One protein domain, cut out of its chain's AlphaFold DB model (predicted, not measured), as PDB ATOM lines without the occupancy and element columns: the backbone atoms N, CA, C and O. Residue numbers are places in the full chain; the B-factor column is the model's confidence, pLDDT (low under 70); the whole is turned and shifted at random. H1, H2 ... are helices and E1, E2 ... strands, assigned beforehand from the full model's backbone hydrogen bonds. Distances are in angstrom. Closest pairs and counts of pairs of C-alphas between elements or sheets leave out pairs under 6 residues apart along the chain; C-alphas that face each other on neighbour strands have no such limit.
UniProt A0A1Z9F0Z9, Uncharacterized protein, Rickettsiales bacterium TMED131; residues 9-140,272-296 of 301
ATOM      1  N   TYR A   9     -18.566  27.961  16.108       94.50
ATOM      2  CA  TYR A   9     -17.128  27.707  16.110       94.50
ATOM      3  C   TYR A   9     -16.596  27.340  17.497       94.50
ATOM      4  O   TYR A   9     -16.959  27.947  18.500       94.50
ATOM      5  N   TRP A  10     -15.654  26.405  17.547       95.19
ATOM      6  CA  TRP A  10     -14.777  26.182  18.694       95.19
ATOM      7  C   TRP A  10     -13.342  26.360  18.242       95.19
ATOM      8  O   TRP A  10     -12.934  25.743  17.265       95.19
ATOM      9  N   LYS A  11     -12.569  27.181  18.951       95.50
ATOM     10  CA  LYS A  11     -11.130  27.266  18.710       95.50
ATOM     11  C   LYS A  11     -10.500  25.901  18.999       95.50
ATOM     12  O   LYS A  11     -10.747  25.328  20.061       95.50
ATOM     13  N   ILE A  12      -9.730  25.382  18.049       95.44
ATOM     14  CA  ILE A  12      -9.029  24.109  18.194       95.44
ATOM     15  C   ILE A  12      -7.758  24.365  18.996       95.44
ATOM     16  O   ILE A  12      -6.912  25.166  18.605       95.44
ATOM     17  N   ASP A  13      -7.633  23.660  20.113       93.56
ATOM     18  CA  ASP A  13      -6.372  23.488  20.824       93.56
ATOM     19  C   ASP A  13      -5.841  22.086  20.479       93.56
ATOM     20  O   ASP A  13      -6.437  21.102  20.928       93.56
ATOM     21  N   PRO A  14      -4.768  21.957  19.678       89.94
ATOM     22  CA  PRO A  14      -4.238  20.655  19.275       89.94
ATOM     23  C   PRO A  14      -3.673  19.846  20.452       89.94
ATOM     24  O   PRO A  14      -3.499  18.635  20.333       89.94
ATOM     25  N   THR A  15      -3.419  20.488  21.599       88.94
ATOM     26  CA  THR A  15      -2.973  19.823  22.832       88.94
ATOM     27  C   THR A  15      -4.135  19.299  23.684       88.94
ATOM     28  O   THR A  15      -3.928  18.503  24.604       88.94
ATOM     29  N   SER A  16      -5.373  19.693  23.364       89.25
ATOM     30  CA  SER A  16      -6.580  19.209  24.029       89.25
ATOM     31  C   SER A  16      -6.863  17.743  23.691       89.25
ATOM     32  O   SER A  16      -6.617  17.264  22.587       89.25
ATOM     33  N   GLN A  17      -7.480  17.025  24.631       86.19
ATOM     34  CA  GLN A  17      -8.017  15.682  24.381       86.19
ATOM     35  C   GLN A  17      -9.396  15.702  23.710       86.19
ATOM     36  O   GLN A  17      -9.914  14.650  23.340       86.19
ATOM     37  N   VAL A  18     -10.031  16.875  23.618       90.56
ATOM     38  CA  VAL A  18     -11.385  17.021  23.084       90.56
ATOM     39  C   VAL A  18     -11.501  18.187  22.114       90.56
ATOM     40  O   VAL A  18     -10.978  19.273  22.361       90.56
ATOM     41  N   ALA A  19     -12.269  17.990  21.045       86.94
ATOM     42  CA  ALA A  19     -12.487  19.011  20.018       86.94
ATOM     43  C   ALA A  19     -13.427  20.132  20.472       86.94
ATOM     44  O   ALA A  19     -13.446  21.221  19.904       86.94
ATOM     45  N   ARG A  20     -14.235  19.850  21.497       88.31
ATOM     46  CA  ARG A  20     -15.163  20.795  22.113       88.31
ATOM     47  C   ARG A  20     -14.876  20.826  23.611       88.31
ATOM     48  O   ARG A  20     -15.310  19.903  24.313       88.31
ATOM     49  N   PRO A  21     -14.131  21.829  24.102       85.06
ATOM     50  CA  PRO A  21     -13.718  21.882  25.495       85.06
ATOM     51  C   PRO A  21     -14.929  21.886  26.425       85.06
ATOM     52  O   PRO A  21     -16.012  22.378  26.088       85.06
ATOM     53  N   LYS A  22     -14.739  21.308  27.611       85.94
ATOM     54  CA  LYS A  22     -15.745  21.282  28.669       85.94
ATOM     55  C   LYS A  22     -15.238  22.047  29.880       85.94
ATOM     56  O   LYS A  22     -14.109  21.842  30.307       85.94
ATOM     57  N   GLN A  23     -16.108  22.854  30.467       83.81
ATOM     58  CA  GLN A  23     -15.894  23.510  31.749       83.81
ATOM     59  C   GLN A  23     -16.938  22.966  32.727       83.81
ATOM     60  O   GLN A  23     -18.135  23.015  32.449       83.81
ATOM     61  N   ASN A  24     -16.493  22.383  33.844       86.44
ATOM     62  CA  ASN A  24     -17.370  21.761  34.849       86.44
ATOM     63  C   ASN A  24     -18.344  20.717  34.258       86.44
ATOM     64  O   ASN A  24     -19.520  20.664  34.610       86.44
ATOM     65  N   GLY A  25     -17.868  19.908  33.304       83.31
ATOM     66  CA  GLY A  25     -18.668  18.874  32.636       83.31
ATOM     67  C   GLY A  25     -19.607  19.381  31.531       83.31
ATOM     68  O   GLY A  25     -20.172  18.563  30.803       83.31
ATOM     69  N   VAL A  26     -19.726  20.699  31.346       84.38
ATOM     70  CA  VAL A  26     -20.569  21.330  30.321       84.38
ATOM     71  C   VAL A  26     -19.707  21.783  29.148       84.38
ATOM     72  O   VAL A  26     -18.654  22.381  29.344       84.38
ATOM     73  N   THR A  27     -20.132  21.497  27.916       84.12
ATOM     74  CA  THR A  27     -19.440  21.990  26.715       84.12
ATOM     75  C   THR A  27     -19.461  23.515  26.687       84.12
ATOM     76  O   THR A  27     -20.525  24.120  26.811       84.12
ATOM     77  N   VAL A  28     -18.285  24.119  26.509       88.00
ATOM     78  CA  VAL A  28     -18.130  25.571  26.378       88.00
ATOM     79  C   VAL A  28     -18.990  26.065  25.204       88.00
ATOM     80  O   VAL A  28     -19.031  25.388  24.168       88.00
ATOM     81  N   PRO A  29     -19.695  27.206  25.334       89.69
ATOM     82  CA  PRO A  29     -20.490  27.762  24.246       89.69
ATOM     83  C   PRO A  29     -19.676  27.967  22.966       89.69
ATOM     84  O   PRO A  29     -18.494  28.299  23.017       89.69
ATOM     85  N   ALA A  30     -20.330  27.792  21.820       92.12
ATOM     86  CA  ALA A  30     -19.727  28.107  20.534       92.12
ATOM     87  C   ALA A  30     -19.438  29.614  20.427       92.12
ATOM     88  O   ALA A  30     -20.250  30.441  20.852       92.12
ATOM     89  N   ILE A  31     -18.314  29.958  19.808       92.56
ATOM     90  CA  ILE A  31     -17.934  31.323  19.454       92.56
ATOM     91  C   ILE A  31     -18.734  31.720  18.208       92.56
ATOM     92  O   ILE A  31     -18.815  30.963  17.234       92.56
ATOM     93  N   LYS A  32     -19.361  32.900  18.238       91.06
ATOM     94  CA  LYS A  32     -20.059  33.454  17.071       91.06
ATOM     95  C   LYS A  32     -19.053  34.158  16.159       91.06
ATOM     96  O   LYS A  32     -18.079  34.695  16.675       91.06
ATOM     97  N   PRO A  33     -19.315  34.260  14.842       91.44
ATOM     98  CA  PRO A  33     -18.392  34.890  13.892       91.44
ATOM     99  C   PRO A  33     -17.895  36.271  14.339       91.44
ATOM    100  O   PRO A  33     -16.703  36.545  14.313       91.44
ATOM    101  N   LYS A  34     -18.810  37.113  14.836       91.06
ATOM    102  CA  LYS A  34     -18.513  38.475  15.313       91.06
ATOM    103  C   LYS A  34     -17.607  38.547  16.552       91.06
ATOM    104  O   LYS A  34     -17.095  39.617  16.851       91.06
ATOM    105  N   ASP A  35     -17.480  37.443  17.284       93.31
ATOM    106  CA  ASP A  35     -16.714  37.351  18.528       93.31
ATOM    107  C   ASP A  35     -15.350  36.659  18.290       93.31
ATOM    108  O   ASP A  35     -14.565  36.493  19.221       93.31
ATOM    109  N   ILE A  36     -15.054  36.243  17.049       94.75
ATOM    110  CA  ILE A  36     -13.750  35.698  16.657       94.75
ATOM    111  C   ILE A  36     -12.796  36.863  16.401       94.75
ATOM    112  O   ILE A  36     -12.997  37.647  15.479       94.75
ATOM    113  N   THR A  37     -11.742  36.957  17.210       93.69
ATOM    114  CA  THR A  37     -10.716  38.012  17.098       93.69
ATOM    115  C   THR A  37      -9.353  37.494  16.649       93.69
ATOM    116  O   THR A  37      -8.486  38.283  16.293       93.69
ATOM    117  N   ASP A  38      -9.136  36.180  16.695       94.62
ATOM    118  CA  ASP A  38      -7.875  35.543  16.321       94.62
ATOM    119  C   ASP A  38      -8.074  34.701  15.062       94.62
ATOM    120  O   ASP A  38      -8.453  33.532  15.147       94.62
ATOM    121  N   PHE A  39      -7.833  35.305  13.900       93.81
ATOM    122  CA  PHE A  39      -7.962  34.644  12.599       93.81
ATOM    123  C   PHE A  39      -6.755  33.768  12.237       93.81
ATOM    124  O   PHE A  39      -6.831  33.013  11.277       93.81
ATOM    125  N   ASN A  40      -5.676  33.800  13.029       91.88
ATOM    126  CA  ASN A  40      -4.495  32.958  12.815       91.88
ATOM    127  C   ASN A  40      -4.632  31.561  13.437       91.88
ATOM    128  O   ASN A  40      -3.729  30.736  13.288       91.88
ATOM    129  N   SER A  41      -5.728  31.304  14.148       94.94
ATOM    130  CA  SER A  41      -6.047  30.011  14.750       94.94
ATOM    131  C   SER A  41      -6.993  29.183  13.886       94.94
ATOM    132  O   SER A  41      -7.724  29.709  13.052       94.94
ATOM    133  N   ASP A  42      -7.014  27.878  14.145       96.56
ATOM    134  CA  ASP A  42      -7.946  26.943  13.526       96.56
ATOM    135  C   ASP A  42      -9.222  26.806  14.364       96.56
ATOM    136  O   ASP A  42      -9.171  26.671  15.591       96.56
ATOM    137  N   TYR A  43     -10.380  26.799  13.703       96.50
ATOM    138  CA  TYR A  43     -11.681  26.673  14.361       96.50
ATOM    139  C   TYR A  43     -12.478  25.484  13.840       96.50
ATOM    140  O   TYR A  43     -12.657  25.315  12.644       96.50
ATOM    141  N   LEU A  44     -13.053  24.689  14.729       95.69
ATOM    142  CA  LEU A  44     -14.019  23.656  14.389       95.69
ATOM    143  C   LEU A  44     -15.416  24.277  14.270       95.69
ATOM    144  O   LEU A  44     -15.992  24.684  15.278       95.69
ATOM    145  N   LEU A  45     -15.982  24.312  13.064       94.00
ATOM    146  CA  LEU A  45     -17.375  24.682  12.822       94.00
ATOM    147  C   LEU A  45     -18.260  23.437  12.918       94.00
ATOM    148  O   LEU A  45     -18.193  22.562  12.054       94.00
ATOM    149  N   VAL A  46     -19.124  23.359  13.933       90.38
ATOM    150  CA  VAL A  46     -20.103  22.265  14.059       90.38
ATOM    151  C   VAL A  46     -21.483  22.742  13.640       90.38
ATOM    152  O   VAL A  46     -22.058  23.646  14.247       90.38
ATOM    153  N   GLY A  47     -22.047  22.066  12.639       79.06
ATOM    154  CA  GLY A  47     -23.348  22.413  12.076       79.06
ATOM    155  C   GLY A  47     -23.353  23.739  11.316       79.06
ATOM    156  O   GLY A  47     -22.330  24.385  11.126       79.06
ATOM    157  N   VAL A  48     -24.531  24.097  10.806       71.81
ATOM    158  CA  VAL A  48     -24.706  25.196   9.852       71.81
ATOM    159  C   VAL A  48     -25.957  25.988  10.222       71.81
ATOM    160  O   VAL A  48     -27.085  25.614   9.875       71.81
ATOM    161  N   GLU A  49     -25.750  27.091  10.937       76.06
ATOM    162  CA  GLU A  49     -26.755  28.128  11.164       76.06
ATOM    163  C   GLU A  49     -26.193  29.484  10.705       76.06
ATOM    164  O   GLU A  49     -25.084  29.834  11.100       76.06
ATOM    165  N   PRO A  50     -26.937  30.283   9.917       71.56
ATOM    166  CA  PRO A  50     -26.412  31.521   9.325       71.56
ATOM    167  C   PRO A  50     -25.868  32.526  10.343       71.56
ATOM    168  O   PRO A  50     -24.912  33.237  10.078       71.56
ATOM    169  N   HIS A  51     -26.461  32.572  11.538       80.56
ATOM    170  CA  HIS A  51     -26.041  33.474  12.610       80.56
ATOM    171  C   HIS A  51     -24.843  32.948  13.423       80.56
ATOM    172  O   HIS A  51     -24.388  33.623  14.348       80.56
ATOM    173  N   THR A  52     -24.352  31.742  13.118       83.56
ATOM    174  CA  THR A  52     -23.235  31.090  13.816       83.56
ATOM    175  C   THR A  52     -22.049  30.787  12.904       83.56
ATOM    176  O   THR A  52     -21.104  30.162  13.373       83.56
ATOM    177  N   MET A  53     -22.079  31.193  11.631       87.56
ATOM    178  CA  MET A  53     -20.988  30.977  10.673       87.56
ATOM    179  C   MET A  53     -20.708  32.227   9.834       87.56
ATOM    180  O   MET A  53     -21.601  33.053   9.638       87.56
ATOM    181  N   PHE A  54     -19.483  32.358   9.329       88.31
ATOM    182  CA  PHE A  54     -19.222  33.225   8.183       88.31
ATOM    183  C   PHE A  54     -19.959  32.665   6.964       88.31
ATOM    184  O   PHE A  54     -20.080  31.448   6.816       88.31
ATOM    185  N   LYS A  55     -20.501  33.536   6.112       83.00
ATOM    186  CA  LYS A  55     -21.061  33.087   4.832       83.00
ATOM    187  C   LYS A  55     -19.918  32.596   3.930       83.00
ATOM    188  O   LYS A  55     -18.831  33.160   4.033       83.00
ATOM    189  N   PRO A  56     -20.161  31.617   3.041       80.25
ATOM    190  CA  PRO A  56     -19.151  31.178   2.082       80.25
ATOM    191  C   PRO A  56     -18.598  32.355   1.270       80.25
ATOM    192  O   PRO A  56     -19.375  33.125   0.703       80.25
ATOM    193  N   GLY A  57     -17.276  32.488   1.216       82.88
ATOM    194  CA  GLY A  57     -16.580  33.579   0.528       82.88
ATOM    195  C   GLY A  57     -16.581  34.910   1.287       82.88
ATOM    196  O   GLY A  57     -16.127  35.914   0.748       82.88
ATOM    197  N   MET A  58     -17.111  34.944   2.512       88.00
ATOM    198  CA  MET A  58     -17.102  36.118   3.396       88.00
ATOM    199  C   MET A  58     -16.283  35.872   4.671       88.00
ATOM    200  O   MET A  58     -16.392  36.631   5.638       88.00
ATOM    201  N   GLU A  59     -15.519  34.785   4.712       90.38
ATOM    202  CA  GLU A  59     -14.547  34.514   5.759       90.38
ATOM    203  C   GLU A  59     -13.436  35.587   5.758       90.38
ATOM    204  O   GLU A  59     -13.005  36.011   4.685       90.38
ATOM    205  N   PRO A  60     -12.948  36.039   6.929       92.88
ATOM    206  CA  PRO A  60     -11.798  36.938   7.004       92.88
ATOM    207  C   PRO A  60     -10.533  36.317   6.403       92.88
ATOM    208  O   PRO A  60     -10.309  35.111   6.537       92.88
ATOM    209  N   ASP A  61      -9.667  37.146   5.820       91.12
ATOM    210  CA  ASP A  61      -8.394  36.689   5.258       91.12
ATOM    211  C   ASP A  61      -7.562  35.925   6.298       91.12
ATOM    212  O   ASP A  61      -7.375  36.362   7.436       91.12
ATOM    213  N   GLY A  62      -7.064  34.754   5.897       89.69
ATOM    214  CA  GLY A  62      -6.275  33.870   6.757       89.69
ATOM    215  C   GLY A  62      -7.084  33.033   7.755       89.69
ATOM    216  O   GLY A  62      -6.495  32.160   8.388       89.69
ATOM    217  N   PHE A  63      -8.406  33.231   7.871       94.81
ATOM    218  CA  PHE A  63      -9.251  32.458   8.782       94.81
ATOM    219  C   PHE A  63      -9.275  30.970   8.412       94.81
ATOM    220  O   PHE A  63      -9.752  30.583   7.343       94.81
ATOM    221  N   ARG A  64      -8.801  30.118   9.328       95.31
ATOM    222  CA  ARG A  64      -8.776  28.664   9.140       95.31
ATOM    223  C   ARG A  64      -9.881  27.979   9.918       95.31
ATOM    224  O   ARG A  64     -10.062  28.205  11.116       95.31
ATOM    225  N   TRP A  65     -10.614  27.096   9.251       95.31
ATOM    226  CA  TRP A  65     -11.725  26.400   9.878       95.31
ATOM    227  C   TRP A  65     -11.926  24.983   9.345       95.31
ATOM    228  O   TRP A  65     -11.533  24.634   8.236       95.31
ATOM    229  N   TRP A  66     -12.555  24.158  10.173       95.88
ATOM    230  CA  TRP A  66     -12.794  22.741   9.964       95.88
ATOM    231  C   TRP A  66     -14.291  22.481  10.017       95.88
ATOM    232  O   TRP A  66     -14.919  22.666  11.061       95.88
ATOM    233  N   TRP A  67     -14.885  22.059   8.907       93.94
ATOM    234  CA  TRP A  67     -16.316  21.836   8.838       93.94
ATOM    235  C   TRP A  67     -16.716  20.453   9.322       93.94
ATOM    236  O   TRP A  67     -16.576  19.464   8.604       93.94
ATOM    237  N   TRP A  68     -17.311  20.376  10.505       93.62
ATOM    238  CA  TRP A  68     -17.949  19.159  10.976       93.62
ATOM    239  C   TRP A  68     -19.450  19.162  10.664       93.62
ATOM    240  O   TRP A  68     -20.268  19.801  11.334       93.62
ATOM    241  N   ASP A  69     -19.830  18.343   9.684       91.06
ATOM    242  CA  ASP A  69     -21.227  18.097   9.326       91.06
ATOM    243  C   ASP A  69     -21.503  16.600   9.093       91.06
ATOM    244  O   ASP A  69     -20.698  15.702   9.330       91.06
ATOM    245  N   ASN A  70     -22.723  16.305   8.695       89.69
ATOM    246  CA  ASN A  70     -23.204  15.065   8.131       89.69
ATOM    247  C   ASN A  70     -22.260  14.516   7.031       89.69
ATOM    248  O   ASN A  70     -21.935  15.231   6.092       89.69
ATOM    249  N   SER A  71     -21.884  13.227   7.109       92.19
ATOM    250  CA  SER A  71     -21.110  12.517   6.065       92.19
ATOM    251  C   SER A  71     -21.596  12.770   4.622       92.19
ATOM    252  O   SER A  71     -22.800  12.880   4.361       92.19
ATOM    253  N   MET A  72     -20.641  12.785   3.688       93.44
ATOM    254  CA  MET A  72     -20.872  12.825   2.240       93.44
ATOM    255  C   MET A  72     -21.510  11.534   1.693       93.44
ATOM    256  O   MET A  72     -22.086  11.562   0.608       93.44
ATOM    257  N   MET A  73     -21.472  10.438   2.465       94.12
ATOM    258  CA  MET A  73     -22.159   9.175   2.183       94.12
ATOM    259  C   MET A  73     -23.376   9.012   3.104       94.12
ATOM    260  O   MET A  73     -23.244   8.556   4.246       94.12
ATOM    261  N   PRO A  74     -24.592   9.370   2.656       91.56
ATOM    262  CA  PRO A  74     -25.800   9.229   3.470       91.56
ATOM    263  C   PRO A  74     -26.122   7.770   3.830       91.56
ATOM    264  O   PRO A  74     -26.721   7.556   4.886       91.56
ATOM    265  N   HIS A  75     -25.643   6.787   3.054       92.88
ATOM    266  CA  HIS A  75     -25.766   5.350   3.340       92.88
ATOM    267  C   HIS A  75     -25.304   4.964   4.747       92.88
ATOM    268  O   HIS A  75     -25.915   4.118   5.393       92.88
ATOM    269  N   LEU A  76     -24.287   5.647   5.284       93.75
ATOM    270  CA  LEU A  76     -23.787   5.419   6.645       93.75
ATOM    271  C   LEU A  76     -24.819   5.753   7.741       93.75
ATOM    272  O   LEU A  76     -24.619   5.437   8.914       93.75
ATOM    273  N   ARG A  77     -25.931   6.406   7.384       89.75
ATOM    274  CA  ARG A  77     -27.057   6.730   8.276       89.75
ATOM    275  C   ARG A  77     -28.245   5.796   8.103       89.75
ATOM    276  O   ARG A  77     -29.235   5.960   8.814       89.75
ATOM    277  N   HIS A  78     -28.209   4.905   7.119       89.56
ATOM    278  CA  HIS A  78     -29.302   3.976   6.878       89.56
ATOM    279  C   HIS A  78     -29.298   2.894   7.953       89.56
ATOM    280  O   HIS A  78     -28.284   2.656   8.608       89.56
ATOM    281  N   VAL A  79     -30.455   2.266   8.154       90.00
ATOM    282  CA  VAL A  79     -30.526   1.061   8.979       90.00
ATOM    283  C   VAL A  79     -29.751  -0.031   8.251       90.00
ATOM    284  O   VAL A  79     -30.087  -0.378   7.123       90.00
ATOM    285  N   SER A  80     -28.696  -0.529   8.883       92.19
ATOM    286  CA  SER A  80     -27.816  -1.576   8.357       92.19
ATOM    287  C   SER A  80     -27.144  -2.317   9.515       92.19
ATOM    288  O   SER A  80     -27.301  -1.921  10.672       92.19
ATOM    289  N   ALA A  81     -26.364  -3.364   9.228       94.81
ATOM    290  CA  ALA A  81     -25.649  -4.110  10.266       94.81
ATOM    291  C   ALA A  81     -24.702  -3.218  11.093       94.81
ATOM    292  O   ALA A  81     -24.657  -3.340  12.312       94.81
ATOM    293  N   SER A  82     -24.003  -2.264  10.460       94.19
ATOM    294  CA  SER A  82     -23.137  -1.293  11.151       94.19
ATOM    295  C   SER A  82     -23.889  -0.103  11.757       94.19
ATOM    296  O   SER A  82     -23.287   0.704  12.465       94.19
ATOM    297  N   ASN A  83     -25.188   0.055  11.489       94.12
ATOM    298  CA  ASN A  83     -26.006   1.122  12.063       94.12
ATOM    299  C   ASN A  83     -27.467   0.677  12.281       94.12
ATOM    300  O   ASN A  83     -28.380   1.202  11.636       94.12
ATOM    301  N   PRO A  84     -27.739  -0.249  13.222       91.25
ATOM    302  CA  PRO A  84     -29.062  -0.875  13.357       91.25
ATOM    303  C   PRO A  84     -30.197   0.104  13.683       91.25
ATOM    304  O   PRO A  84     -31.369  -0.186  13.470       91.25
ATOM    305  N   LYS A  85     -29.857   1.281  14.218       89.88
ATOM    306  CA  LYS A  85     -30.812   2.316  14.634       89.88
ATOM    307  C   LYS A  85     -30.918   3.484  13.643       89.88
ATOM    308  O   LYS A  85     -31.615   4.449  13.943       89.88
ATOM    309  N   GLY A  86     -30.212   3.449  12.506       87.56
ATOM    310  CA  GLY A  86     -30.232   4.535  11.511       87.56
ATOM    311  C   GLY A  86     -29.786   5.891  12.078       87.56
ATOM    312  O   GLY A  86     -30.345   6.950  11.783       87.56
ATOM    313  N   THR A  87     -28.814   5.861  12.982       88.88
ATOM    314  CA  THR A  87     -28.320   7.033  13.712       88.88
ATOM    315  C   THR A  87     -27.288   7.817  12.897       88.88
ATOM    316  O   THR A  87     -26.729   7.338  11.913       88.88
ATOM    317  N   LYS A  88     -27.000   9.055  13.309       88.25
ATOM    318  CA  LYS A  88     -26.036   9.935  12.629       88.25
ATOM    319  C   LYS A  88     -24.615   9.811  13.199       88.25
ATOM    320  O   LYS A  88     -24.034  10.828  13.560       88.25
ATOM    321  N   HIS A  89     -24.068   8.602  13.327       91.12
ATOM    322  CA  HIS A  89     -22.721   8.395  13.894       91.12
ATOM    323  C   HIS A  89     -21.573   8.814  12.973       91.12
ATOM    324  O   HIS A  89     -20.474   9.064  13.455       91.12
ATOM    325  N   TRP A  90     -21.841   8.932  11.675       94.94
ATOM    326  CA  TRP A  90     -20.836   9.259  10.675       94.94
ATOM    327  C   TRP A  90     -20.984  10.689  10.170       94.94
ATOM    328  O   TRP A  90     -22.078  11.155   9.815       94.94
ATOM    329  N   SER A  91     -19.848  11.362  10.100       94.69
ATOM    330  CA  SER A  91     -19.711  12.773   9.789       94.69
ATOM    331  C   SER A  91     -18.635  12.994   8.739       94.69
ATOM    332  O   SER A  91     -17.815  12.114   8.489       94.69
ATOM    333  N   ARG A  92     -18.681  14.163   8.103       94.56
ATOM    334  CA  ARG A  92     -17.559  14.683   7.333       94.56
ATOM    335  C   ARG A  92     -16.768  15.677   8.173       94.56
ATOM    336  O   ARG A  92     -17.360  16.315   9.046       94.56
ATOM    337  N   LEU A  93     -15.487  15.802   7.867       95.81
ATOM    338  CA  LEU A  93     -14.630  16.890   8.315       95.81
ATOM    339  C   LEU A  93     -13.867  17.414   7.097       95.81
ATOM    340  O   LEU A  93     -13.185  16.614   6.474       95.81
ATOM    341  N   THR A  94     -14.015  18.689   6.734       94.56
ATOM    342  CA  THR A  94     -13.296  19.337   5.611       94.56
ATOM    343  C   THR A  94     -12.577  20.591   6.102       94.56
ATOM    344  O   THR A  94     -13.035  21.209   7.059       94.56
ATOM    345  N   HIS A  95     -11.448  20.963   5.495       94.94
ATOM    346  CA  HIS A  95     -10.648  22.122   5.915       94.94
ATOM    347  C   HIS A  95     -10.812  23.282   4.931       94.94
ATOM    348  O   HIS A  95     -10.531  23.112   3.746       94.94
ATOM    349  N   CYS A  96     -11.264  24.432   5.435       92.25
ATOM    350  CA  CYS A  96     -11.539  25.664   4.687       92.25
ATOM    351  C   CYS A  96     -12.392  25.471   3.423       92.25
ATOM    352  O   CYS A  96     -12.262  26.220   2.461       92.25
ATOM    353  N   ASP A  97     -13.260  24.459   3.421       88.38
ATOM    354  CA  ASP A  97     -14.058  24.092   2.257       88.38
ATOM    355  C   ASP A  97     -15.357  23.392   2.689       88.38
ATOM    356  O   ASP A  97     -15.478  22.840   3.789       88.38
ATOM    357  N   TRP A  98     -16.328  23.393   1.784       85.62
ATOM    358  CA  TRP A  98     -17.621  22.730   1.879       85.62
ATOM    359  C   TRP A  98     -17.641  21.381   1.123       85.62
ATOM    360  O   TRP A  98     -18.577  20.583   1.253       85.62
ATOM    361  N   ALA A  99     -16.616  21.082   0.330       88.50
ATOM    362  CA  ALA A  99     -16.492  19.817  -0.387       88.50
ATOM    363  C   ALA A  99     -15.107  19.182  -0.196       88.50
ATOM    364  O   ALA A  99     -14.350  19.554   0.698       88.50
ATOM    365  N   LEU A 100     -14.825  18.138  -0.980       91.81
ATOM    366  CA  LEU A 100     -13.453  17.665  -1.150       91.81
ATOM    367  C   LEU A 100     -12.612  18.816  -1.722       91.81
ATOM    368  O   LEU A 100     -13.163  19.581  -2.503       91.81
ATOM    369  N   PRO A 101     -11.322  18.940  -1.382       91.94
ATOM    370  CA  PRO A 101     -10.501  20.045  -1.861       91.94
ATOM    371  C   PRO A 101     -10.283  19.993  -3.377       91.94
ATOM    372  O   PRO A 101     -10.045  18.920  -3.949       91.94
ATOM    373  N   PHE A 102     -10.300  21.176  -3.990       90.31
ATOM    374  CA  PHE A 102     -10.043  21.418  -5.410       90.31
ATOM    375  C   PHE A 102      -9.015  22.539  -5.610       90.31
ATOM    376  O   PHE A 102      -8.886  23.402  -4.741       90.31
ATOM    377  N   ASN A 103      -8.293  22.537  -6.735       89.38
ATOM    378  CA  ASN A 103      -7.514  23.703  -7.179       89.38
ATOM    379  C   ASN A 103      -8.373  24.674  -8.016       89.38
ATOM    380  O   ASN A 103      -9.559  24.433  -8.249       89.38
ATOM    381  N   GLU A 104      -7.765  25.779  -8.455       85.94
ATOM    382  CA  GLU A 104      -8.418  26.816  -9.273       85.94
ATOM    383  C   GLU A 104      -8.919  26.280 -10.625       85.94
ATOM    384  O   GLU A 104      -9.943  26.742 -11.126       85.94
ATOM    385  N   ASP A 105      -8.265  25.244 -11.153       86.12
ATOM    386  CA  ASP A 105      -8.645  24.558 -12.392       86.12
ATOM    387  C   ASP A 105      -9.787  23.538 -12.192       86.12
ATOM    388  O   ASP A 105     -10.262  22.914 -13.143       86.12
ATOM    389  N   GLY A 106     -10.264  23.357 -10.955       83.31
ATOM    390  CA  GLY A 106     -11.331  22.413 -10.621       83.31
ATOM    391  C   GLY A 106     -10.877  20.953 -10.530       83.31
ATOM    392  O   GLY A 106     -11.715  20.045 -10.511       83.31
ATOM    393  N   GLU A 107      -9.573  20.699 -10.437       89.19
ATOM    394  CA  GLU A 107      -9.005  19.370 -10.222       89.19
ATOM    395  C   GLU A 107      -9.079  18.972  -8.748       89.19
ATOM    396  O   GLU A 107      -8.814  19.763  -7.843       89.19
ATOM    397  N   CYS A 108      -9.425  17.711  -8.486       91.69
ATOM    398  CA  CYS A 108      -9.529  17.209  -7.122       91.69
ATOM    399  C   CYS A 108      -8.165  16.969  -6.481       91.69
ATOM    400  O   CYS A 108      -7.423  16.080  -6.907       91.69
ATOM    401  N   LEU A 109      -7.910  17.645  -5.366       92.94
ATOM    402  CA  LEU A 109      -6.682  17.493  -4.586       92.94
ATOM    403  C   LEU A 109      -6.756  16.352  -3.557       92.94
ATOM    404  O   LEU A 109      -5.735  15.945  -3.005       92.94
ATOM    405  N   ALA A 110      -7.947  15.810  -3.279       93.31
ATOM    406  CA  ALA A 110      -8.103  14.685  -2.358       93.31
ATOM    407  C   ALA A 110      -7.504  13.409  -2.954       93.31
ATOM    408  O   ALA A 110      -8.078  12.863  -3.885       93.31
ATOM    409  N   GLN A 111      -6.398  12.901  -2.421       93.00
ATOM    410  CA  GLN A 111      -5.743  11.705  -2.959       93.00
ATOM    411  C   GLN A 111      -6.587  10.429  -2.801       93.00
ATOM    412  O   GLN A 111      -7.391  10.297  -1.873       93.00
ATOM    413  N   ILE A 112      -6.381   9.472  -3.711       96.06
ATOM    414  CA  ILE A 112      -6.880   8.100  -3.561       96.06
ATOM    415  C   ILE A 112      -5.898   7.382  -2.637       96.06
ATOM    416  O   ILE A 112      -4.839   6.941  -3.072       96.06
ATOM    417  N   ASP A 113      -6.236   7.308  -1.353       95.44
ATOM    418  CA  ASP A 113      -5.429   6.618  -0.349       95.44
ATOM    419  C   ASP A 113      -6.265   5.536   0.347       95.44
ATOM    420  O   ASP A 113      -7.207   5.811   1.102       95.44
ATOM    421  N   HIS A 114      -5.902   4.277   0.096       96.62
ATOM    422  CA  HIS A 114      -6.583   3.116   0.660       96.62
ATOM    423  C   HIS A 114      -6.455   3.030   2.184       96.62
ATOM    424  O   HIS A 114      -7.346   2.477   2.823       96.62
ATOM    425  N   THR A 115      -5.447   3.651   2.805       97.25
ATOM    426  CA  THR A 115      -5.314   3.653   4.270       97.25
ATOM    427  C   THR A 115      -6.486   4.369   4.951       97.25
ATOM    428  O   THR A 115      -6.926   3.978   6.041       97.25
ATOM    429  N   HIS A 116      -7.057   5.386   4.294       96.50
ATOM    430  CA  HIS A 116      -8.253   6.078   4.762       96.50
ATOM    431  C   HIS A 116      -9.509   5.212   4.642       96.50
ATOM    432  O   HIS A 116     -10.324   5.192   5.568       96.50
ATOM    433  N   ARG A 117      -9.655   4.470   3.539       97.81
ATOM    434  CA  ARG A 117     -10.738   3.492   3.363       97.81
ATOM    435  C   ARG A 117     -10.621   2.362   4.381       97.81
ATOM    436  O   ARG A 117     -11.598   2.070   5.063       97.81
ATOM    437  N   ASP A 118      -9.423   1.830   4.598       98.25
ATOM    438  CA  ASP A 118      -9.152   0.794   5.598       98.25
ATOM    439  C   ASP A 118      -9.525   1.243   7.013       98.25
ATOM    440  O   ASP A 118     -10.085   0.469   7.790       98.25
ATOM    441  N   ARG A 119      -9.255   2.507   7.371       97.62
ATOM    442  CA  ARG A 119      -9.680   3.078   8.661       97.62
ATOM    443  C   ARG A 119     -11.197   3.026   8.824       97.62
ATOM    444  O   ARG A 119     -11.671   2.611   9.884       97.62
ATOM    445  N   VAL A 120     -11.943   3.439   7.801       97.88
ATOM    446  CA  VAL A 120     -13.413   3.410   7.813       97.88
ATOM    447  C   VAL A 120     -13.921   1.964   7.842       97.88
ATOM    448  O   VAL A 120     -14.771   1.632   8.669       97.88
ATOM    449  N   ASN A 121     -13.343   1.084   7.025       98.38
ATOM    450  CA  ASN A 121     -13.691  -0.332   6.939       98.38
ATOM    451  C   ASN A 121     -13.477  -1.065   8.267       98.38
ATOM    452  O   ASN A 121     -14.377  -1.770   8.716       98.38
ATOM    453  N   ARG A 122     -12.351  -0.848   8.964       98.12
ATOM    454  CA  ARG A 122     -12.105  -1.443  10.295       98.12
ATOM    455  C   ARG A 122     -13.195  -1.080  11.300       98.12
ATOM    456  O   ARG A 122     -13.663  -1.942  12.041       98.12
ATOM    457  N   GLN A 123     -13.619   0.181  11.315       96.88
ATOM    458  CA  GLN A 123     -14.684   0.632  12.207       96.88
ATOM    459  C   GLN A 123     -16.040   0.039  11.816       96.88
ATOM    460  O   GLN A 123     -16.767  -0.445  12.677       96.88
ATOM    461  N   LEU A 124     -16.373   0.020  10.523       97.38
ATOM    462  CA  LEU A 124     -17.605  -0.603  10.034       97.38
ATOM    463  C   LEU A 124     -17.653  -2.101  10.340       97.38
ATOM    464  O   LEU A 124     -18.699  -2.595  10.762       97.38
ATOM    465  N   HIS A 125     -16.532  -2.803  10.188       98.25
ATOM    466  CA  HIS A 125     -16.390  -4.217  10.515       98.25
ATOM    467  C   HIS A 125     -16.671  -4.479  11.995       98.25
ATOM    468  O   HIS A 125     -17.501  -5.322  12.328       98.25
ATOM    469  N   GLN A 126     -16.067  -3.693  12.891       97.31
ATOM    470  CA  GLN A 126     -16.324  -3.780  14.331       97.31
ATOM    471  C   GLN A 126     -17.789  -3.470  14.672       97.31
ATOM    472  O   GLN A 126     -18.436  -4.240  15.380       97.31
ATOM    473  N   MET A 127     -18.338  -2.377  14.136       95.69
ATOM    474  CA  MET A 127     -19.720  -1.949  14.394       95.69
ATOM    475  C   MET A 127     -20.771  -2.928  13.853       95.69
ATOM    476  O   MET A 127     -21.891  -2.942  14.353       95.69
ATOM    477  N   SER A 128     -20.428  -3.714  12.831       97.19
ATOM    478  CA  SER A 128     -21.319  -4.686  12.186       97.19
ATOM    479  C   SER A 128     -21.081  -6.136  12.612       97.19
ATOM    480  O   SER A 128     -21.640  -7.033  11.986       97.19
ATOM    481  N   ALA A 129     -20.251  -6.386  13.634       97.12
ATOM    482  CA  ALA A 129     -19.845  -7.736  14.048       97.12
ATOM    483  C   ALA A 129     -19.310  -8.594  12.880       97.12
ATOM    484  O   ALA A 129     -19.556  -9.794  12.789       97.12
ATOM    485  N   GLY A 130     -18.583  -7.949  11.968       97.12
ATOM    486  CA  GLY A 130     -17.909  -8.577  10.842       97.12
ATOM    487  C   GLY A 130     -18.715  -8.705   9.549       97.12
ATOM    488  O   GLY A 130     -18.164  -9.188   8.560       97.12
ATOM    489  N   VAL A 131     -19.977  -8.256   9.527       97.50
ATOM    490  CA  VAL A 131     -20.841  -8.335   8.334       97.50
ATOM    491  C   VAL A 131     -20.320  -7.462   7.194       97.50
ATOM    492  O   VAL A 131     -20.246  -7.931   6.063       97.50
ATOM    493  N   HIS A 132     -19.942  -6.213   7.474       97.75
ATOM    494  CA  HIS A 132     -19.338  -5.330   6.474       97.75
ATOM    495  C   HIS A 132     -17.811  -5.456   6.536       97.75
ATOM    496  O   HIS A 132     -17.205  -5.265   7.593       97.75
ATOM    497  N   LYS A 133     -17.182  -5.782   5.408       97.62
ATOM    498  CA  LYS A 133     -15.722  -5.815   5.232       97.62
ATOM    499  C   LYS A 133     -15.236  -4.584   4.484       97.62
ATOM    500  O   LYS A 133     -14.147  -4.096   4.767       97.62
ATOM    501  N   ASP A 134     -16.066  -4.074   3.584       98.00
ATOM    502  CA  ASP A 134     -15.836  -2.848   2.847       98.00
ATOM    503  C   ASP A 134     -17.014  -1.876   3.004       98.00
ATOM    504  O   ASP A 134     -18.161  -2.279   3.192       98.00
ATOM    505  N   ILE A 135     -16.749  -0.570   2.923       97.44
ATOM    506  CA  ILE A 135     -17.786   0.465   2.977       97.44
ATOM    507  C   ILE A 135     -18.852   0.261   1.894       97.44
ATOM    508  O   ILE A 135     -20.028   0.535   2.139       97.44
ATOM    509  N   THR A 136     -18.463  -0.263   0.730       97.12
ATOM    510  CA  THR A 136     -19.377  -0.501  -0.389       97.12
ATOM    511  C   THR A 136     -20.359  -1.642  -0.136       97.12
ATOM    512  O   THR A 136     -21.428  -1.655  -0.750       97.12
ATOM    513  N   ASP A 137     -20.092  -2.532   0.828       96.81
ATOM    514  CA  ASP A 137     -21.020  -3.601   1.225       96.81
ATOM    515  C   ASP A 137     -22.372  -3.035   1.686       96.81
ATOM    516  O   ASP A 137     -23.408  -3.676   1.524       96.81
ATOM    517  N   ILE A 138     -22.387  -1.798   2.205       94.62
ATOM    518  CA  ILE A 138     -23.601  -1.115   2.678       94.62
ATOM    519  C   ILE A 138     -24.624  -0.915   1.545       94.62
ATOM    520  O   ILE A 138     -25.826  -0.870   1.808       94.62
ATOM    521  N   TRP A 139     -24.164  -0.784   0.299       93.25
ATOM    522  CA  TRP A 139     -25.007  -0.585  -0.888       93.25
ATOM    523  C   TRP A 139     -24.800  -1.655  -1.972       93.25
ATOM    524  O   TRP A 139     -25.366  -1.552  -3.060       93.25
ATOM    525  N   GLY A 140     -24.042  -2.714  -1.670       94.25
ATOM    526  CA  GLY A 140     -23.827  -3.845  -2.573       94.25
ATOM    527  C   GLY A 140     -22.814  -3.586  -3.693       94.25
ATOM    528  O   GLY A 140     -23.000  -4.104  -4.794       94.25
ATOM    529  N   VAL A 272     -15.312   7.059  -3.993       97.75
ATOM    530  CA  VAL A 272     -15.655   6.533  -2.657       97.75
ATOM    531  C   VAL A 272     -14.420   6.527  -1.750       97.75
ATOM    532  O   VAL A 272     -14.499   6.952  -0.591       97.75
ATOM    533  N   THR A 273     -13.271   6.105  -2.279       97.94
ATOM    534  CA  THR A 273     -11.997   6.070  -1.553       97.94
ATOM    535  C   THR A 273     -11.549   7.478  -1.144       97.94
ATOM    536  O   THR A 273     -11.228   7.693   0.028       97.94
ATOM    537  N   ARG A 274     -11.647   8.475  -2.038       97.12
ATOM    538  CA  ARG A 274     -11.378   9.892  -1.707       97.12
ATOM    539  C   ARG A 274     -12.292  10.404  -0.592       97.12
ATOM    540  O   ARG A 274     -11.824  11.056   0.338       97.12
ATOM    541  N   ILE A 275     -13.587  10.072  -0.622       96.62
ATOM    542  CA  ILE A 275     -14.538  10.474   0.430       96.62
ATOM    543  C   ILE A 275     -14.193   9.864   1.800       96.62
ATOM    544  O   ILE A 275     -14.446  10.495   2.835       96.62
ATOM    545  N   CYS A 276     -13.602   8.668   1.847       97.19
ATOM    546  CA  CYS A 276     -13.224   8.031   3.111       97.19
ATOM    547  C   CYS A 276     -12.185   8.847   3.900       97.19
ATOM    548  O   CYS A 276     -12.229   8.849   5.132       97.19
ATOM    549  N   ALA A 277     -11.319   9.609   3.223       96.00
ATOM    550  CA  ALA A 277     -10.351  10.510   3.859       96.00
ATOM    551  C   ALA A 277     -11.011  11.608   4.713       96.00
ATOM    552  O   ALA A 277     -10.462  12.041   5.726       96.00
ATOM    553  N   TYR A 278     -12.230  11.997   4.346       96.56
ATOM    554  CA  TYR A 278     -12.995  13.060   4.994       96.56
ATOM    555  C   TYR A 278     -14.145  12.508   5.839       96.56
ATOM    556  O   TYR A 278     -14.913  13.283   6.397       96.56
ATOM    557  N   THR A 279     -14.289  11.182   5.947       96.75
ATOM    558  CA  THR A 279     -15.384  10.521   6.669       96.75
ATOM    559  C   THR A 279     -14.917  10.005   8.028       96.75
ATOM    560  O   THR A 279     -14.000   9.191   8.120       96.75
ATOM    561  N   TYR A 280     -15.580  10.441   9.096       96.44
ATOM    562  CA  TYR A 280     -15.196  10.144  10.476       96.44
ATOM    563  C   TYR A 280     -16.386   9.682  11.304       96.44
ATOM    564  O   TYR A 280     -17.506  10.184  11.151       96.44
ATOM    565  N   ASN A 281     -16.140   8.752  12.219       95.00
ATOM    566  CA  ASN A 281     -17.093   8.443  13.269       95.00
ATOM    567  C   ASN A 281     -17.009   9.513  14.367       95.00
ATOM    568  O   ASN A 281     -15.939  10.055  14.648       95.00
ATOM    569  N   ARG A 282     -18.135   9.853  15.000       92.31
ATOM    570  CA  ARG A 282     -18.193  10.957  15.978       92.31
ATOM    571  C   ARG A 282     -17.153  10.892  17.108       92.31
ATOM    572  O   ARG A 282     -16.602  11.945  17.398       92.31
ATOM    573  N   PRO A 283     -16.836   9.737  17.725       92.00
ATOM    574  CA  PRO A 283     -15.796   9.653  18.747       92.00
ATOM    575  C   PRO A 283     -14.405  10.062  18.244       92.00
ATOM    576  O   PRO A 283     -13.644  10.651  19.009       92.00
ATOM    577  N   GLU A 284     -14.073   9.810  16.970       93.00
ATOM    578  CA  GLU A 284     -12.814  10.293  16.377       93.00
ATOM    579  C   GLU A 284     -12.793  11.823  16.328       93.00
ATOM    580  O   GLU A 284     -11.789  12.447  16.665       93.00
ATOM    581  N   LEU A 285     -13.923  12.429  15.947       92.94
ATOM    582  CA  LEU A 285     -14.083  13.882  15.892       92.94
ATOM    583  C   LEU A 285     -14.047  14.513  17.280       92.94
ATOM    584  O   LEU A 285     -13.344  15.496  17.480       92.94
ATOM    585  N   ASP A 286     -14.750  13.922  18.243       91.44
ATOM    586  CA  ASP A 286     -14.816  14.423  19.613       91.44
ATOM    587  C   ASP A 286     -13.462  14.380  20.332       91.44
ATOM    588  O   ASP A 286     -13.218  15.255  21.157       91.44
ATOM    589  N   SER A 287     -12.590  13.416  20.015       90.88
ATOM    590  CA  SER A 287     -11.294  13.201  20.684       90.88
ATOM    591  C   SER A 287     -10.084  13.849  19.995       90.88
ATOM    592  O   SER A 287      -8.949  13.578  20.380       90.88
ATOM    593  N   LEU A 288     -10.297  14.652  18.942       92.25
ATOM    594  CA  LEU A 288      -9.236  15.213  18.079       92.25
ATOM    595  C   LEU A 288      -8.283  14.171  17.458       92.25
ATOM    596  O   LEU A 288      -7.295  14.531  16.817       92.25
ATOM    597  N   SER A 289      -8.587  12.869  17.552       93.88
ATOM    598  CA  SER A 289      -7.729  11.814  17.000       93.88
ATOM    599  C   SER A 289      -7.596  11.907  15.478       93.88
ATOM    600  O   SER A 289      -6.630  11.397  14.909       93.88
ATOM    601  N   TRP A 290      -8.543  12.583  14.821       94.56
ATOM    602  CA  TRP A 290      -8.513  12.876  13.393       94.56
ATOM    603  C   TRP A 290      -7.299  13.714  12.967       94.56
ATOM    604  O   TRP A 290      -6.842  13.526  11.846       94.56
ATOM    605  N   ILE A 291      -6.705  14.551  13.830       95.75
ATOM    606  CA  ILE A 291      -5.514  15.365  13.485       95.75
ATOM    607  C   ILE A 291      -4.355  14.480  12.988       95.75
ATOM    608  O   ILE A 291      -3.601  14.834  12.076       95.75
ATOM    609  N   LYS A 292      -4.242  13.268  13.542       93.25
ATOM    610  CA  LYS A 292      -3.183  12.307  13.206       93.25
ATOM    611  C   LYS A 292      -3.347  11.664  11.831       93.25
ATOM    612  O   LYS A 292      -2.381  11.122  11.306       93.25
ATOM    613  N   VAL A 293      -4.553  11.692  11.267       93.62
ATOM    614  CA  VAL A 293      -4.891  10.939  10.048       93.62
ATOM    615  C   VAL A 293      -5.498  11.799   8.946       93.62
ATOM    616  O   VAL A 293      -5.481  11.376   7.800       93.62
ATOM    617  N   HIS A 294      -6.021  12.984   9.255       95.88
ATOM    618  CA  HIS A 294      -6.636  13.846   8.257       95.88
ATOM    619  C   HIS A 294      -5.561  14.408   7.312       95.88
ATOM    620  O   HIS A 294      -4.554  14.937   7.799       95.88
ATOM    621  N   PRO A 295      -5.768  14.355   5.981       94.75
ATOM    622  CA  PRO A 295      -4.745  14.721   4.996       94.75
ATOM    623  C   PRO A 295      -4.275  16.177   5.125       94.75
ATOM    624  O   PRO A 295      -3.098  16.471   4.964       94.75
ATOM    625  N   GLN A 296      -5.182  17.088   5.477       95.56
ATOM    626  CA  GLN A 296      -4.891  18.523   5.618       95.56
ATOM    627  C   GLN A 296      -4.549  18.970   7.053       95.56
ATOM    628  O   GLN A 296      -4.484  20.163   7.300       95.56
TER     629      GLN A 296
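What this domain is: This is residues 9 to 140 and 272 to 296 of the 301 residues of an uncharacterized protein of Rickettsiales bacterium TMED131 (UniProt A0A1Z9F0Z9). With little regular structure, long loops surround one strongly twisted five-strand sheet; H2, H3 and H4 cluster by its E5 edge, and residues 22 to 27 stick out. The 157 printed residues run E1 E2 E3 H1 E4 H2 H3 H4 E5 H5 H6, class mixed, 60 in named elements. The mixed sheet's order is E1 E2 E3 E4 E5. The whole is compact, radius of gyration of the C-alphas 16.5 A, spanning 48 by 47 by 28 A.

Where its parts are: E1, residues 9 to 11, begins at C-alpha 9, (-17.128, 27.707, 16.110). E2 is 42 to 46, E3 64 to 70 (19.9 A), H1 74 to 77, E4 90 to 95, H2 114 to 127 (19.7 A), H3 135 to 138, H4 272 to 276, E5 279 to 281, H5 282 to 286. H6, 289 to 292, ends at (-3.183, 12.307, 13.206).

How they stand to each other: Within hydrogen-bond range are N 10 and O 44, 2.9 A, in the antiparallel hairpin E1 and E2; N 45 and O 66, 2.8 A, in parallel E2 and E3; N 67 and O 94, 2.7 A, and N 91 and O 280, 2.8 A, in antiparallel E3 and E4, E4 and E5. H1 and H2 only graze the sheet; H5 is on it, height 7.7 A. H2 touches H3, closest C-alphas Asn 121 and Ile 135, 5.8 A, and, with residues 114 to 120 alone, H4, closest Arg 117 and Cys 276, 5.2 A. H6 is close to H5 but not clearly touching, C-alphas 284 and 290 5.8 A apart. Every O i to N i+4 pair is within range in H2, H4 and H5.

The domain as a whole: Residues 141 to 271 are cut out, 13.2 A between C-alphas 140 and 272. E1 to E2, E2 to E3, H1 to E4 and E4 to H2 are long links. No printed residue is under 70 in pLDDT.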